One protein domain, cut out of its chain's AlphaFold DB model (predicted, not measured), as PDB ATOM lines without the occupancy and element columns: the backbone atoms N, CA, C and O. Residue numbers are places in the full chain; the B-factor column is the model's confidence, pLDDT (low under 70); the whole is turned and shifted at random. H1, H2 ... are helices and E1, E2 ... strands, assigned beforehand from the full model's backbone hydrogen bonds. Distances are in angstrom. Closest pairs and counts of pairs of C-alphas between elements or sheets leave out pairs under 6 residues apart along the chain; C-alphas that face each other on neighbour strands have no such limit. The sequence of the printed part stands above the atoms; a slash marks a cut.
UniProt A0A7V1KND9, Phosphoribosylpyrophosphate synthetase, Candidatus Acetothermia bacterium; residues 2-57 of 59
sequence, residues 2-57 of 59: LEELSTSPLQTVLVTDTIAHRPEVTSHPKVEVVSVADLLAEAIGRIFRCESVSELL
ATOM      1  N   LEU A   2      25.690 -49.460 -61.319       94.06
ATOM      2  CA  LEU A   2      26.905 -48.636 -61.133       94.06
ATOM      3  C   LEU A   2      27.780 -48.584 -62.399       94.06
ATOM      4  O   LEU A   2      28.237 -47.520 -62.793       94.06
ATOM      5  N   GLU A   3      27.932 -49.718 -63.085       94.75
ATOM      6  CA  GLU A   3      28.649 -49.807 -64.367       94.75
ATOM      7  C   GLU A   3      28.014 -48.934 -65.463       94.75
ATOM      8  O   GLU A   3      28.713 -48.235 -66.190       94.75
ATOM      9  N   GLU A   4      26.681 -48.914 -65.537       96.19
ATOM     10  CA  GLU A   4      25.928 -48.067 -66.474       96.19
ATOM     11  C   GLU A   4      26.059 -46.585 -66.109       96.19
ATOM     12  O   GLU A   4      26.176 -45.729 -66.981       96.19
ATOM     13  N   LEU A   5      26.081 -46.264 -64.814       95.19
ATOM     14  CA  LEU A   5      26.261 -44.896 -64.344       95.19
ATOM     15  C   LEU A   5      27.641 -44.348 -64.736       95.19
ATOM     16  O   LEU A   5      27.748 -43.198 -65.182       95.19
ATOM     17  N   SER A   6      28.681 -45.175 -64.637       94.62
ATOM     18  CA  SER A   6      30.039 -44.828 -65.062       94.62
ATOM     19  C   SER A   6      30.101 -44.445 -66.539       94.62
ATOM     20  O   SER A   6      30.693 -43.417 -66.871       94.62
ATOM     21  N   THR A   7      29.441 -45.210 -67.413       96.88
ATOM     22  CA  THR A   7      29.436 -44.969 -68.867       96.88
ATOM     23  C   THR A   7      28.388 -43.951 -69.321       96.88
ATOM     24  O   THR A   7      28.446 -43.474 -70.454       96.88
ATOM     25  N   SER A   8      27.451 -43.576 -68.448       96.81
ATOM     26  CA  SER A   8      26.398 -42.613 -68.775       96.81
ATOM     27  C   SER A   8      26.926 -41.181 -68.977       96.81
ATOM     28  O   SER A   8      27.901 -40.778 -68.330       96.81
ATOM     29  N   PRO A   9      26.236 -40.356 -69.790       96.88
ATOM     30  CA  PRO A   9      26.546 -38.931 -69.948       96.88
ATOM     31  C   PRO A   9      26.112 -38.073 -68.745       96.88
ATOM     32  O   PRO A   9      26.227 -36.850 -68.794       96.88
ATOM     33  N   LEU A  10      25.581 -38.684 -67.678       96.81
ATOM     34  CA  LEU A  10      25.142 -37.972 -66.482       96.81
ATOM     35  C   LEU A  10      26.341 -37.342 -65.768       96.81
ATOM     36  O   LEU A  10      27.386 -37.977 -65.610       96.81
ATOM     37  N   GLN A  11      26.163 -36.098 -65.324       96.88
ATOM     38  CA  GLN A  11      27.165 -35.365 -64.550       96.88
ATOM     39  C   GLN A  11      27.147 -35.808 -63.085       96.88
ATOM     40  O   GLN A  11      28.173 -36.227 -62.556       96.88
ATOM     41  N   THR A  12      25.957 -35.796 -62.479       96.50
ATOM     42  CA  THR A  12      25.729 -36.151 -61.076       96.50
ATOM     43  C   THR A  12      24.384 -36.855 -60.935       96.50
ATOM     44  O   THR A  12      23.436 -36.565 -61.666       96.50
ATOM     45  N   VAL A  13      24.302 -37.779 -59.985       97.25
ATOM     46  CA  VAL A  13      23.089 -38.463 -59.551       97.25
ATOM     47  C   VAL A  13      22.933 -38.242 -58.055       97.25
ATOM     48  O   VAL A  13      23.729 -38.731 -57.254       97.25
ATOM     49  N   LEU A  14      21.893 -37.493 -57.706       97.62
ATOM     50  CA  LEU A  14      21.496 -37.221 -56.331       97.62
ATOM     51  C   LEU A  14      20.558 -38.332 -55.862       97.62
ATOM     52  O   LEU A  14      19.539 -38.603 -56.501       97.62
ATOM     53  N   VAL A  15      20.899 -38.973 -54.749       97.19
ATOM     54  CA  VAL A  15      20.074 -40.007 -54.111       97.19
ATOM     55  C   VAL A  15      19.864 -39.681 -52.645       97.19
ATOM     56  O   VAL A  15      20.691 -39.022 -52.024       97.19
ATOM     57  N   THR A  16      18.768 -40.161 -52.071       98.19
ATOM     58  CA  THR A  16      18.504 -39.990 -50.644       98.19
ATOM     59  C   THR A  16      19.137 -41.102 -49.816       98.19
ATOM     60  O   THR A  16      19.373 -42.207 -50.310       98.19
ATOM     61  N   ASP A  17      19.348 -40.854 -48.529       97.25
ATOM     62  CA  ASP A  17      19.763 -41.852 -47.532       97.25
ATOM     63  C   ASP A  17      18.599 -42.714 -46.994       97.25
ATOM     64  O   ASP A  17      18.706 -43.341 -45.944       97.25
ATOM     65  N   THR A  18      17.488 -42.799 -47.735       97.69
ATOM     66  CA  THR A  18      16.308 -43.622 -47.397       97.69
ATOM     67  C   THR A  18      16.600 -45.122 -47.366       97.69
ATOM     68  O   THR A  18      15.873 -45.882 -46.727       97.69
ATOM     69  N   ILE A  19      17.651 -45.556 -48.063       96.56
ATOM     70  CA  ILE A  19      18.181 -46.918 -48.042       96.56
ATOM     71  C   ILE A  19      19.685 -46.812 -47.797       96.56
ATOM     72  O   ILE A  19      20.359 -45.971 -48.390       96.56
ATOM     73  N   ALA A  20      20.216 -47.687 -46.944       96.50
ATOM     74  CA  ALA A  20      21.649 -47.764 -46.708       96.50
ATOM     75  C   ALA A  20      22.384 -48.174 -47.994       96.50
ATOM     76  O   ALA A  20      22.201 -49.276 -48.518       96.50
ATOM     77  N   HIS A  21      23.227 -47.275 -48.497       96.69
ATOM     78  CA  HIS A  21      24.015 -47.504 -49.703       96.69
ATOM     79  C   HIS A  21      25.264 -48.329 -49.399       96.69
ATOM     80  O   HIS A  21      25.875 -48.206 -48.337       96.69
ATOM     81  N   ARG A  22      25.672 -49.161 -50.361       97.06
ATOM     82  CA  ARG A  22      26.944 -49.889 -50.275       97.06
ATOM     83  C   ARG A  22      28.132 -48.917 -50.423       97.06
ATOM     84  O   ARG A  22      27.978 -47.905 -51.112       97.06
ATOM     85  N   PRO A  23      29.318 -49.220 -49.864       96.50
ATOM     86  CA  PRO A  23      30.484 -48.332 -49.929       96.50
ATOM     87  C   PRO A  23      30.920 -47.948 -51.352       96.50
ATOM     88  O   PRO A  23      31.415 -46.846 -51.579       96.50
ATOM     89  N   GLU A  24      30.715 -48.823 -52.337       96.56
ATOM     90  CA  GLU A  24      31.072 -48.555 -53.737       96.56
ATOM     91  C   GLU A  24      30.158 -47.497 -54.371       96.56
ATOM     92  O   GLU A  24      30.542 -46.839 -55.332       96.56
ATOM     93  N   VAL A  25      28.945 -47.325 -53.840       96.31
ATOM     94  CA  VAL A  25      27.991 -46.307 -54.296       96.31
ATOM     95  C   VAL A  25      28.344 -44.953 -53.689       96.31
ATOM     96  O   VAL A  25      28.386 -43.964 -54.410       96.31
ATOM     97  N   THR A  26      28.646 -44.907 -52.388       95.31
ATOM     98  CA  THR A  26      28.983 -43.654 -51.690       95.31
ATOM     99  C   THR A  26      30.347 -43.089 -52.083       95.31
ATOM    100  O   THR A  26      30.573 -41.893 -51.944       95.31
ATOM    101  N   SER A  27      31.251 -43.930 -52.590       95.69
ATOM    102  CA  SER A  27      32.558 -43.517 -53.119       95.69
ATOM    103  C   SER A  27      32.552 -43.201 -54.621       95.69
ATOM    104  O   SER A  27      33.575 -42.781 -55.163       95.69
ATOM    105  N   HIS A  28      31.425 -43.393 -55.314       97.38
ATOM    106  CA  HIS A  28      31.351 -43.174 -56.753       97.38
ATOM    107  C   HIS A  28      31.357 -41.669 -57.092       97.38
ATOM    108  O   HIS A  28      30.533 -40.926 -56.562       97.38
ATOM    109  N   PRO A  29      32.189 -41.194 -58.041       96.75
ATOM    110  CA  PRO A  29      32.407 -39.759 -58.277       96.75
ATOM    111  C   PRO A  29      31.178 -39.001 -58.795       96.75
ATOM    112  O   PRO A  29      31.115 -37.784 -58.682       96.75
ATOM    113  N   LYS A  30      30.215 -39.714 -59.391       97.44
ATOM    114  CA  LYS A  30      28.952 -39.133 -59.877       97.44
ATOM    115  C   LYS A  30      27.809 -39.218 -58.863       97.44
ATOM    116  O   LYS A  30      26.709 -38.804 -59.205       97.44
ATOM    117  N   VAL A  31      27.999 -39.832 -57.696       97.88
ATOM    118  CA  VAL A  31      26.913 -40.035 -56.727       97.88
ATOM    119  C   VAL A  31      27.058 -39.047 -55.584       97.88
ATOM    120  O   VAL A  31      28.110 -38.958 -54.959       97.88
ATOM    121  N   GLU A  32      25.970 -38.351 -55.287       97.56
ATOM    122  CA  GLU A  32      25.852 -37.496 -54.113       97.56
ATOM    123  C   GLU A  32      24.660 -37.966 -53.279       97.56
ATOM    124  O   GLU A  32      23.555 -38.153 -53.799       97.56
ATOM    125  N   VAL A  33      24.892 -38.200 -51.985       97.69
ATOM    126  CA  VAL A  33      23.846 -38.637 -51.056       97.69
ATOM    127  C   VAL A  33      23.331 -37.431 -50.283       97.69
ATOM    128  O   VAL A  33      24.085 -36.787 -49.558       97.69
ATOM    129  N   VAL A  34      22.038 -37.153 -50.413       97.62
ATOM    130  CA  VAL A  34      21.339 -36.082 -49.702       97.62
ATOM    131  C   VAL A  34      20.514 -36.691 -48.581       97.62
ATOM    132  O   VAL A  34      19.698 -37.581 -48.813       97.62
ATOM    133  N   SER A  35      20.712 -36.210 -47.358       97.38
ATOM    134  CA  SER A  35      19.947 -36.733 -46.232       97.38
ATOM    135  C   SER A  35      18.508 -36.226 -46.236       97.38
ATOM    136  O   SER A  35      18.259 -35.037 -46.442       97.38
ATOM    137  N   VAL A  36      17.560 -37.124 -45.961       97.31
ATOM    138  CA  VAL A  36      16.162 -36.776 -45.653       97.31
ATOM    139  C   VAL A  36      15.841 -36.925 -44.164       97.31
ATOM    140  O   VAL A  36      14.674 -36.845 -43.780       97.31
ATOM    141  N   ALA A  37      16.853 -37.129 -43.313       97.81
ATOM    142  CA  ALA A  37      16.666 -37.354 -41.882       97.81
ATOM    143  C   ALA A  37      15.866 -36.227 -41.209       97.81
ATOM    144  O   ALA A  37      14.921 -36.518 -40.480       97.81
ATOM    145  N   ASP A  38      16.167 -34.962 -41.514       95.75
ATOM    146  CA  ASP A  38      15.455 -33.809 -40.944       95.75
ATOM    147  C   ASP A  38      13.972 -33.781 -41.347       95.75
ATOM    148  O   ASP A  38      13.100 -33.495 -40.526       95.75
ATOM    149  N   LEU A  39      13.666 -34.141 -42.600       95.19
ATOM    150  CA  LEU A  39      12.290 -34.229 -43.095       95.19
ATOM    151  C   LEU A  39      11.507 -35.318 -42.348       95.19
ATOM    152  O   LEU A  39      10.363 -35.103 -41.943       95.19
ATOM    153  N   LEU A  40      12.129 -36.482 -42.150       96.94
ATOM    154  CA  LEU A  40      11.525 -37.595 -41.420       96.94
ATOM    155  C   LEU A  40      11.370 -37.279 -39.926       96.94
ATOM    156  O   LEU A  40      10.338 -37.605 -39.340       96.94
ATOM    157  N   ALA A  41      12.354 -36.616 -39.319       97.44
ATOM    158  CA  ALA A  41      12.310 -36.199 -37.922       97.44
ATOM    159  C   ALA A  41      11.145 -35.235 -37.659       97.44
ATOM    160  O   ALA A  41      10.388 -35.429 -36.705       97.44
ATOM    161  N   GLU A  42      10.941 -34.247 -38.531       96.69
ATOM    162  CA  GLU A  42       9.829 -33.304 -38.409       96.69
ATOM    163  C   GLU A  42       8.470 -33.986 -38.628       96.69
ATOM    164  O   GLU A  42       7.514 -33.714 -37.900       96.69
ATOM    165  N   ALA A  43       8.381 -34.941 -39.562       96.56
ATOM    166  CA  ALA A  43       7.168 -35.735 -39.748       96.56
ATOM    167  C   ALA A  43       6.810 -36.532 -38.480       96.56
ATOM    168  O   ALA A  43       5.664 -36.486 -38.026       96.56
ATOM    169  N   ILE A  44       7.790 -37.202 -37.863       97.62
ATOM    170  CA  ILE A  44       7.614 -37.905 -36.582       97.62
ATOM    171  C   ILE A  44       7.170 -36.922 -35.489       97.62
ATOM    172  O   ILE A  44       6.210 -37.196 -34.764       97.62
ATOM    173  N   GLY A  45       7.823 -35.760 -35.392       97.44
ATOM    174  CA  GLY A  45       7.506 -34.726 -34.408       97.44
ATOM    175  C   GLY A  45       6.087 -34.167 -34.542       97.44
ATOM    176  O   GLY A  45       5.439 -33.890 -33.531       97.44
ATOM    177  N   ARG A  46       5.574 -34.028 -35.768       96.88
ATOM    178  CA  ARG A  46       4.192 -33.599 -36.031       96.88
ATOM    179  C   ARG A  46       3.174 -34.675 -35.691       96.88
ATOM    180  O   ARG A  46       2.185 -34.367 -35.035       96.88
ATOM    181  N   ILE A  47       3.444 -35.932 -36.052       97.25
ATOM    182  CA  ILE A  47       2.589 -37.071 -35.678       97.25
ATOM    183  C   ILE A  47       2.457 -37.149 -34.156       97.25
ATOM    184  O   ILE A  47       1.349 -37.276 -33.640       97.25
ATOM    185  N   PHE A  48       3.571 -37.007 -33.432       98.38
ATOM    186  CA  PHE A  48       3.575 -37.021 -31.970       98.38
ATOM    187  C   PHE A  48       2.757 -35.874 -31.352       98.38
ATOM    188  O   PHE A  48       2.067 -36.083 -30.357       98.38
ATOM    189  N   ARG A  49       2.803 -34.673 -31.945       97.94
ATOM    190  CA  ARG A  49       2.053 -33.487 -31.487       97.94
ATOM    191  C   ARG A  49       0.615 -33.408 -32.019       97.94
ATOM    192  O   ARG A  49      -0.076 -32.440 -31.717       97.94
ATOM    193  N   CYS A  50       0.157 -34.399 -32.788       96.50
ATOM    194  CA  CYS A  50      -1.117 -34.361 -33.519       96.50
ATOM    195  C   CYS A  50      -1.252 -33.136 -34.448       96.50
ATOM    196  O   CYS A  50      -2.345 -32.604 -34.645       96.50
ATOM    197  N   GLU A  51      -0.139 -32.686 -35.025       95.81
ATOM    198  CA  GLU A  51      -0.089 -31.595 -35.996       95.81
ATOM    199  C   GLU A  51      -0.213 -32.123 -37.431       95.81
ATOM    200  O   GLU A  51       0.112 -33.275 -37.734       95.81
ATOM    201  N   SER A  52      -0.667 -31.269 -38.351       95.31
ATOM    202  CA  SER A  52      -0.802 -31.639 -39.761       95.31
ATOM    203  C   SER A  52       0.567 -31.908 -40.387       95.31
ATOM    204  O   SER A  52       1.408 -31.013 -40.488       95.31
ATOM    205  N   VAL A  53       0.777 -33.133 -40.871       94.88
ATOM    206  CA  VAL A  53       1.953 -33.499 -41.678       94.88
ATOM    207  C   VAL A  53       1.883 -32.866 -43.070       94.88
ATOM    208  O   VAL A  53       2.916 -32.607 -43.674       94.88
ATOM    209  N   SER A  54       0.686 -32.551 -43.575       93.00
ATOM    210  CA  SER A  54       0.509 -31.993 -44.923       93.00
ATOM    211  C   SER A  54       1.263 -30.677 -45.122       93.00
ATOM    212  O   SER A  54       1.741 -30.414 -46.218       93.00
ATOM    213  N   GLU A  55       1.437 -29.879 -44.066       87.94
ATOM    214  CA  GLU A  55       2.201 -28.622 -44.110       87.94
ATOM    215  C   GLU A  55       3.695 -28.814 -44.438       87.94
ATOM    216  O   GLU A  55       4.328 -27.881 -44.919       87.94
ATOM    217  N   LEU A  56       4.265 -30.012 -44.238       87.75
ATOM    218  CA  LEU A  56       5.633 -30.332 -44.678       87.75
ATOM    219  C   LEU A  56       5.764 -30.433 -46.202       87.75
ATOM    220  O   LEU A  56       6.869 -30.300 -46.725       87.75
ATOM    221  N   LEU A  57       4.659 -30.708 -46.901       81.88
ATOM    222  CA  LEU A  57       4.630 -31.014 -48.335       81.88
ATOM    223  C   LEU A  57       4.256 -29.803 -49.198       81.88
ATOM    224  O   LEU A  57       4.459 -29.836 -50.409       81.88
TER     225      LEU A  57
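AT A GLANCE: This is residues 2 to 57 of the 59 residues of the protein "Phosphoribosylpyrophosphate synthetase" of Candidatus Acetothermia bacterium (UniProt A0A7V1KND9). The model is a long two-part shape: at one end a small head made of two parallel strands, E1 and E2, with the short helix H2 near E2 and the short helix H1 off the end where the strands begin, and at the other end the helix H3, reaching away from the end of E2 like an arm. At the far end of that arm the chain folds back, and the short H4 packs on H3. The printed part has 56 residues, with four named helices and two named strands in the order H1, E1, H2, E2, H3, H4; the class is mixed, helices and strands, and the two-stranded sheet is parallel. The whole is extended, with a radius of gyration of the C-alphas of 15.9 A, and its outline is a rod spanning 48 by 21 by 12 A.

IN THESE COORDINATES: Start at C-alpha 2, at (26.905, -48.636, -61.133), where H1 begins; it takes in residues 2 to 7. Go on to residues 13 to 16 for E1, 10.1 A from first to last C-alpha. H2 is residues 23 to 26, and E2 is residues 31 to 34, 9.8 A long. Find C-alpha 37 at (16.666, -37.354, -41.882); from there H3 runs 16.4 A to C-alpha 48 at (3.575, -37.021, -31.970). H4 is residues 53 to 56.

HOW THE PARTS SIT: Look first at E1 and E2, parallel neighbours with 34 degrees between their directions. N 15 and O 32 are 2.9 A apart and N 34 and O 15 are 2.8 A apart, both within hydrogen-bond range. E1, H2 and E2 form a strand-helix-strand unit, two parallel neighbour strands with a helix between them along the chain, and its crossover is right-handed. The closest C-alphas of H2 and E2 are those of Val 25 and Val 31, 6.8 A apart. H1 and H2 are close but not clearly touching; their closest C-alphas, Leu 2 and Val 25, are 7.3 A apart. Farther along, H3 and H4 touch, closest at the C-alphas of Ala 43 and Val 53, 6.0 A apart. H3 is apart from H1, E1 and H2, and H4 is apart from H1, E1, H2 and E2. In H1 and H3 every O i to N i+4 pair is within hydrogen-bond range; H2 and H4 are too short for such a pair.

THE WHOLE: The two C-alphas farthest apart are those of Thr 7 and Cys 50, at 47.9 A. The printed part has no cut. The link from E1 to H2 is short, the other links are tight, and no link is long. The mean pLDDT of the printed part is 96.1, and no printed residue is under 70.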